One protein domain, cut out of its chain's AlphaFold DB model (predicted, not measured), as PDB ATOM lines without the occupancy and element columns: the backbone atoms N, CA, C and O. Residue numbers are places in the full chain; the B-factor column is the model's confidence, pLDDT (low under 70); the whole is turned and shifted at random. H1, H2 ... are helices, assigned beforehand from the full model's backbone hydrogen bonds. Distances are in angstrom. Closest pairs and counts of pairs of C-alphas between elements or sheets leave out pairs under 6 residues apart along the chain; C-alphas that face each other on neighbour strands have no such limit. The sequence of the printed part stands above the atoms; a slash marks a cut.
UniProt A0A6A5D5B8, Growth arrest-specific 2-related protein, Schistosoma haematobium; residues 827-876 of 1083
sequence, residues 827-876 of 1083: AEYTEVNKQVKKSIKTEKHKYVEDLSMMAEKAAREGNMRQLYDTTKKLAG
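This is residues 827 to 876 of the 1083 residues of the protein "Growth arrest-specific 2-related protein" of Schistosoma haematobium (UniProt A0A6A5D5B8). This is a lopsided helical hairpin: one long straight helix, H1, makes the length, and the short H2 folds back along its far end. Residues 827 to 846 of H1 stick out as a free arm. The 50 printed residues, with two named helices in the order H1, H2 and no named strand, are all helix by class. The whole is extended, a rod of 53 by 17 by 8 A, with a radius of gyration of the C-alphas of 15.9 A.

Find C-alpha 827 at (0.451, -12.329, 4.238); from there H1, residues 827 to 860, runs 49.7 A to C-alpha 860 at (-29.063, -42.602, 30.289). Next look at H2, residues 864 to 874, which ends at C-alpha 874 at (-24.284, -36.558, 14.219).

H1 touches H2 with residues 848 to 859 alone; the closest C-alphas, of Ala 855 and Leu 867, are 4.9 A apart. This helical hairpin has a shallow tilt of 16 degrees, its helices running opposite ways. In H1 and H2 every O i to N i+4 pair is within hydrogen-bond range.

The C-alphas farthest apart, of Ala 827 and Gly 862, are 52.7 A apart. The printed part has no cut, and the link from H1 to H2 is tight. Look at residue 876 for the one pLDDT under 70.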
ATOM      1  N   ALA A 827       0.032 -11.592   3.046       76.44
ATOM      2  CA  ALA A 827       0.451 -12.329   4.238       76.44
ATOM      3  C   ALA A 827      -0.550 -12.154   5.397       76.44
ATOM      4  O   ALA A 827      -1.019 -13.146   5.960       76.44
ATOM      5  N   GLU A 828      -0.960 -10.915   5.680       83.75
ATOM      6  CA  GLU A 828      -1.983 -10.579   6.677       83.75
ATOM      7  C   GLU A 828      -3.311 -11.299   6.384       83.75
ATOM      8  O   GLU A 828      -3.846 -12.002   7.246       83.75
ATOM      9  N   TYR A 829      -3.784 -11.250   5.132       82.12
ATOM     10  CA  TYR A 829      -4.962 -12.006   4.700       82.12
ATOM     11  C   TYR A 829      -4.808 -13.519   4.925       82.12
ATOM     12  O   TYR A 829      -5.765 -14.176   5.347       82.12
ATOM     13  N   THR A 830      -3.630 -14.104   4.671       82.88
ATOM     14  CA  THR A 830      -3.417 -15.539   4.931       82.88
ATOM     15  C   THR A 830      -3.436 -15.893   6.417       82.88
ATOM     16  O   THR A 830      -3.996 -16.938   6.757       82.88
ATOM     17  N   GLU A 831      -2.924 -15.035   7.305       90.06
ATOM     18  CA  GLU A 831      -2.974 -15.275   8.752       90.06
ATOM     19  C   GLU A 831      -4.402 -15.121   9.299       90.06
ATOM     20  O   GLU A 831      -4.882 -16.008  10.004       90.06
ATOM     21  N   VAL A 832      -5.148 -14.088   8.890       88.81
ATOM     22  CA  VAL A 832      -6.573 -13.939   9.249       88.81
ATOM     23  C   VAL A 832      -7.394 -15.137   8.748       88.81
ATOM     24  O   VAL A 832      -8.182 -15.718   9.492       88.81
ATOM     25  N   ASN A 833      -7.166 -15.596   7.514       87.06
ATOM     26  CA  ASN A 833      -7.824 -16.779   6.944       87.06
ATOM     27  C   ASN A 833      -7.467 -18.072   7.717       87.06
ATOM     28  O   ASN A 833      -8.324 -18.933   7.931       87.06
ATOM     29  N   LYS A 834      -6.226 -18.200   8.196       93.06
ATOM     30  CA  LYS A 834      -5.756 -19.293   9.067       93.06
ATOM     31  C   LYS A 834      -6.412 -19.244  10.455       93.06
ATOM     32  O   LYS A 834      -6.849 -20.286  10.942       93.06
ATOM     33  N   GLN A 835      -6.579 -18.061  11.046       90.38
ATOM     34  CA  GLN A 835      -7.313 -17.873  12.304       90.38
ATOM     35  C   GLN A 835      -8.807 -18.203  12.154       90.38
ATOM     36  O   GLN A 835      -9.336 -18.971  12.955       90.38
ATOM     37  N   VAL A 836      -9.463 -17.742  11.083       92.81
ATOM     38  CA  VAL A 836     -10.863 -18.082  10.759       92.81
ATOM     39  C   VAL A 836     -11.042 -19.590  10.525       92.81
ATOM     40  O   VAL A 836     -11.998 -20.192  11.006       92.81
ATOM     41  N   LYS A 837     -10.100 -20.257   9.848       88.44
ATOM     42  CA  LYS A 837     -10.111 -21.728   9.722       88.44
ATOM     43  C   LYS A 837      -9.955 -22.428  11.075       88.44
ATOM     44  O   LYS A 837     -10.592 -23.461  11.289       88.44
ATOM     45  N   LYS A 838      -9.140 -21.879  11.984       93.31
ATOM     46  CA  LYS A 838      -8.958 -22.407  13.345       93.31
ATOM     47  C   LYS A 838     -10.240 -22.259  14.172       93.31
ATOM     48  O   LYS A 838     -10.673 -23.257  14.740       93.31
ATOM     49  N   SER A 839     -10.886 -21.089  14.184       91.25
ATOM     50  CA  SER A 839     -12.153 -20.891  14.908       91.25
ATOM     51  C   SER A 839     -13.268 -21.790  14.367       91.25
ATOM     52  O   SER A 839     -13.883 -22.512  15.147       91.25
ATOM     53  N   ILE A 840     -13.438 -21.875  13.041       90.62
ATOM     54  CA  ILE A 840     -14.413 -22.777  12.401       90.62
ATOM     55  C   ILE A 840     -14.134 -24.254  12.736       90.62
ATOM     56  O   ILE A 840     -15.080 -25.034  12.870       90.62
ATOM     57  N   LYS A 841     -12.867 -24.680  12.874       90.25
ATOM     58  CA  LYS A 841     -12.548 -26.047  13.328       90.25
ATOM     59  C   LYS A 841     -12.946 -26.240  14.797       90.25
ATOM     60  O   LYS A 841     -13.637 -27.213  15.092       90.25
ATOM     61  N   THR A 842     -12.577 -25.322  15.690       91.44
ATOM     62  CA  THR A 842     -12.925 -25.381  17.123       91.44
ATOM     63  C   THR A 842     -14.438 -25.408  17.353       91.44
ATOM     64  O   THR A 842     -14.933 -26.258  18.088       91.44
ATOM     65  N   GLU A 843     -15.189 -24.532  16.686       93.31
ATOM     66  CA  GLU A 843     -16.646 -24.434  16.822       93.31
ATOM     67  C   GLU A 843     -17.362 -25.689  16.297       93.31
ATOM     68  O   GLU A 843     -18.287 -26.190  16.936       93.31
ATOM     69  N   LYS A 844     -16.874 -26.281  15.196       86.31
ATOM     70  CA  LYS A 844     -17.369 -27.579  14.706       86.31
ATOM     71  C   LYS A 844     -17.092 -28.726  15.672       86.31
ATOM     72  O   LYS A 844     -17.958 -29.583  15.821       86.31
ATOM     73  N   HIS A 845     -15.924 -28.757  16.320       86.69
ATOM     74  CA  HIS A 845     -15.654 -29.746  17.368       86.69
ATOM     75  C   HIS A 845     -16.615 -29.562  18.547       86.69
ATOM     76  O   HIS A 845     -17.261 -30.531  18.932       86.69
ATOM     77  N   LYS A 846     -16.795 -28.328  19.039       94.00
ATOM     78  CA  LYS A 846     -17.732 -28.036  20.133       94.00
ATOM     79  C   LYS A 846     -19.166 -28.474  19.803       94.00
ATOM     80  O   LYS A 846     -19.765 -29.202  20.579       94.00
ATOM     81  N   TYR A 847     -19.681 -28.124  18.623       90.31
ATOM     82  CA  TYR A 847     -21.023 -28.527  18.179       90.31
ATOM     83  C   TYR A 847     -21.216 -30.055  18.113       90.31
ATOM     84  O   TYR A 847     -22.298 -30.563  18.410       90.31
ATOM     85  N   VAL A 848     -20.179 -30.804  17.719       88.81
ATOM     86  CA  VAL A 848     -20.211 -32.276  17.722       88.81
ATOM     87  C   VAL A 848     -20.184 -32.826  19.151       88.81
ATOM     88  O   VAL A 848     -20.923 -33.766  19.437       88.81
ATOM     89  N   GLU A 849     -19.410 -32.219  20.051       91.56
ATOM     90  CA  GLU A 849     -19.342 -32.599  21.467       91.56
ATOM     91  C   GLU A 849     -20.670 -32.337  22.196       91.56
ATOM     92  O   GLU A 849     -21.207 -33.226  22.855       91.56
ATOM     93  N   ASP A 850     -21.277 -31.164  21.984       93.56
ATOM     94  CA  ASP A 850     -22.587 -30.790  22.535       93.56
ATOM     95  C   ASP A 850     -23.693 -31.775  22.087       93.56
ATOM     96  O   ASP A 850     -24.562 -32.169  22.873       93.56
ATOM     97  N   LEU A 851     -23.643 -32.242  20.831       91.25
ATOM     98  CA  LEU A 851     -24.524 -33.306  20.334       91.25
ATOM     99  C   LEU A 851     -24.183 -34.691  20.913       91.25
ATOM    100  O   LEU A 851     -25.095 -35.488  21.131       91.25
ATOM    101  N   SER A 852     -22.905 -34.990  21.162       91.25
ATOM    102  CA  SER A 852     -22.453 -36.243  21.781       91.25
ATOM    103  C   SER A 852     -22.996 -36.368  23.209       91.25
ATOM    104  O   SER A 852     -23.715 -37.322  23.518       91.25
ATOM    105  N   MET A 853     -22.795 -35.334  24.034       92.00
ATOM    106  CA  MET A 853     -23.343 -35.240  25.395       92.00
ATOM    107  C   MET A 853     -24.879 -35.335  25.409       92.00
ATOM    108  O   MET A 853     -25.459 -35.994  26.275       92.00
ATOM    109  N   MET A 854     -25.563 -34.735  24.426       90.19
ATOM    110  CA  MET A 854     -27.022 -34.841  24.292       90.19
ATOM    111  C   MET A 854     -27.489 -36.266  23.939       90.19
ATOM    112  O   MET A 854     -28.546 -36.689  24.413       90.19
ATOM    113  N   ALA A 855     -26.735 -37.009  23.124       92.25
ATOM    114  CA  ALA A 855     -27.030 -38.411  22.825       92.25
ATOM    115  C   ALA A 855     -26.792 -39.304  24.053       92.25
ATOM    116  O   ALA A 855     -27.653 -40.110  24.401       92.25
ATOM    117  N   GLU A 856     -25.670 -39.118  24.748       90.50
ATOM    118  CA  GLU A 856     -25.317 -39.856  25.964       90.50
ATOM    119  C   GLU A 856     -26.337 -39.620  27.096       90.50
ATOM    120  O   GLU A 856     -26.799 -40.567  27.737       90.50
ATOM    121  N   LYS A 857     -26.772 -38.367  27.299       93.19
ATOM    122  CA  LYS A 857     -27.865 -38.030  28.226       93.19
ATOM    123  C   LYS A 857     -29.165 -38.752  27.851       93.19
ATOM    124  O   LYS A 857     -29.738 -39.428  28.700       93.19
ATOM    125  N   ALA A 858     -29.582 -38.688  26.585       91.38
ATOM    126  CA  ALA A 858     -30.797 -39.363  26.127       91.38
ATOM    127  C   ALA A 858     -30.726 -40.898  26.255       91.38
ATOM    128  O   ALA A 858     -31.756 -41.536  26.466       91.38
ATOM    129  N   ALA A 859     -29.532 -41.496  26.158       86.12
ATOM    130  CA  ALA A 859     -29.319 -42.917  26.427       86.12
ATOM    131  C   ALA A 859     -29.484 -43.252  27.921       86.12
ATOM    132  O   ALA A 859     -30.211 -44.189  28.247       86.12
ATOM    133  N   ARG A 860     -28.884 -42.459  28.827       86.69
ATOM    134  CA  ARG A 860     -29.063 -42.602  30.289       86.69
ATOM    135  C   ARG A 860     -30.525 -42.463  30.723       86.69
ATOM    136  O   ARG A 860     -30.963 -43.171  31.619       86.69
ATOM    137  N   GLU A 861     -31.279 -41.582  30.071       86.06
ATOM    138  CA  GLU A 861     -32.706 -41.338  30.334       86.06
ATOM    139  C   GLU A 861     -33.644 -42.366  29.665       86.06
ATOM    140  O   GLU A 861     -34.863 -42.240  29.760       86.06
ATOM    141  N   GLY A 862     -33.116 -43.356  28.931       79.31
ATOM    142  CA  GLY A 862     -33.924 -44.321  28.172       79.31
ATOM    143  C   GLY A 862     -34.718 -43.710  27.005       79.31
ATOM    144  O   GLY A 862     -35.540 -44.384  26.380       79.31
ATOM    145  N   ASN A 863     -34.477 -42.439  26.667       84.69
ATOM    146  CA  ASN A 863     -35.179 -41.694  25.626       84.69
ATOM    147  C   ASN A 863     -34.644 -42.062  24.231       84.69
ATOM    148  O   ASN A 863     -34.004 -41.273  23.528       84.69
ATOM    149  N   MET A 864     -34.958 -43.289  23.805       76.25
ATOM    150  CA  MET A 864     -34.533 -43.877  22.529       76.25
ATOM    151  C   MET A 864     -34.889 -43.013  21.309       76.25
ATOM    152  O   MET A 864     -34.192 -43.060  20.294       76.25
ATOM    153  N   ARG A 865     -35.949 -42.196  21.393       78.00
ATOM    154  CA  ARG A 865     -36.342 -41.265  20.327       78.00
ATOM    155  C   ARG A 865     -35.353 -40.108  20.198       78.00
ATOM    156  O   ARG A 865     -34.907 -39.831  19.086       78.00
ATOM    157  N   GLN A 866     -35.013 -39.449  21.306       81.25
ATOM    158  CA  GLN A 866     -34.048 -38.347  21.315       81.25
ATOM    159  C   GLN A 866     -32.634 -38.841  21.002       81.25
ATOM    160  O   GLN A 866     -31.944 -38.203  20.210       81.25
ATOM    161  N   LEU A 867     -32.243 -40.008  21.529       85.69
ATOM    162  CA  LEU A 867     -31.001 -40.688  21.160       85.69
ATOM    163  C   LEU A 867     -30.923 -40.882  19.637       85.69
ATOM    164  O   LEU A 867     -30.006 -40.371  19.001       85.69
ATOM    165  N   TYR A 868     -31.925 -41.525  19.027       78.12
ATOM    166  CA  TYR A 868     -31.942 -41.779  17.583       78.12
ATOM    167  C   TYR A 868     -31.934 -40.495  16.736       78.12
ATOM    168  O   TYR A 868     -31.189 -40.416  15.756       78.12
ATOM    169  N   ASP A 869     -32.717 -39.472  17.097       79.12
ATOM    170  CA  ASP A 869     -32.714 -38.188  16.379       79.12
ATOM    171  C   ASP A 869     -31.361 -37.458  16.496       79.12
ATOM    172  O   ASP A 869     -30.893 -36.881  15.512       79.12
ATOM    173  N   THR A 870     -30.691 -37.515  17.652       86.00
ATOM    174  CA  THR A 870     -29.377 -36.882  17.866       86.00
ATOM    175  C   THR A 870     -28.244 -37.660  17.191       86.00
ATOM    176  O   THR A 870     -27.457 -37.060  16.459       86.00
ATOM    177  N   THR A 871     -28.211 -38.994  17.293       85.00
ATOM    178  CA  THR A 871     -27.290 -39.842  16.510       85.00
ATOM    179  C   THR A 871     -27.472 -39.617  15.006       85.00
ATOM    180  O   THR A 871     -26.498 -39.593  14.254       85.00
ATOM    181  N   LYS A 872     -28.704 -39.372  14.542       79.19
ATOM    182  CA  LYS A 872     -28.979 -39.058  13.136       79.19
ATOM    183  C   LYS A 872     -28.470 -37.674  12.708       79.19
ATOM    184  O   LYS A 872     -27.992 -37.552  11.579       79.19
ATOM    185  N   LYS A 873     -28.522 -36.658  13.585       83.38
ATOM    186  CA  LYS A 873     -27.855 -35.356  13.362       83.38
ATOM    187  C   LYS A 873     -26.336 -35.538  13.243       83.38
ATOM    188  O   LYS A 873     -25.757 -35.083  12.260       83.38
ATOM    189  N   LEU A 874     -25.723 -36.250  14.196       83.38
ATOM    190  CA  LEU A 874     -24.284 -36.558  14.219       83.38
ATOM    191  C   LEU A 874     -23.823 -37.293  12.952       83.38
ATOM    192  O   LEU A 874     -22.800 -36.947  12.371       83.38
ATOM    193  N   ALA A 875     -24.614 -38.251  12.464       78.94
ATOM    194  CA  ALA A 875     -24.330 -39.007  11.243       78.94
ATOM    195  C   ALA A 875     -24.486 -38.201   9.930       78.94
ATOM    196  O   ALA A 875     -24.520 -38.800   8.855       78.94
ATOM    197  N   GLY A 876     -24.673 -36.875   9.983       67.50
ATOM    198  CA  GLY A 876     -24.871 -36.022   8.802       67.50
ATOM    199  C   GLY A 876     -26.152 -36.325   8.010       67.50
ATOM    200  O   GLY A 876     -26.348 -35.799   6.910       67.50
TER     201      GLY A 876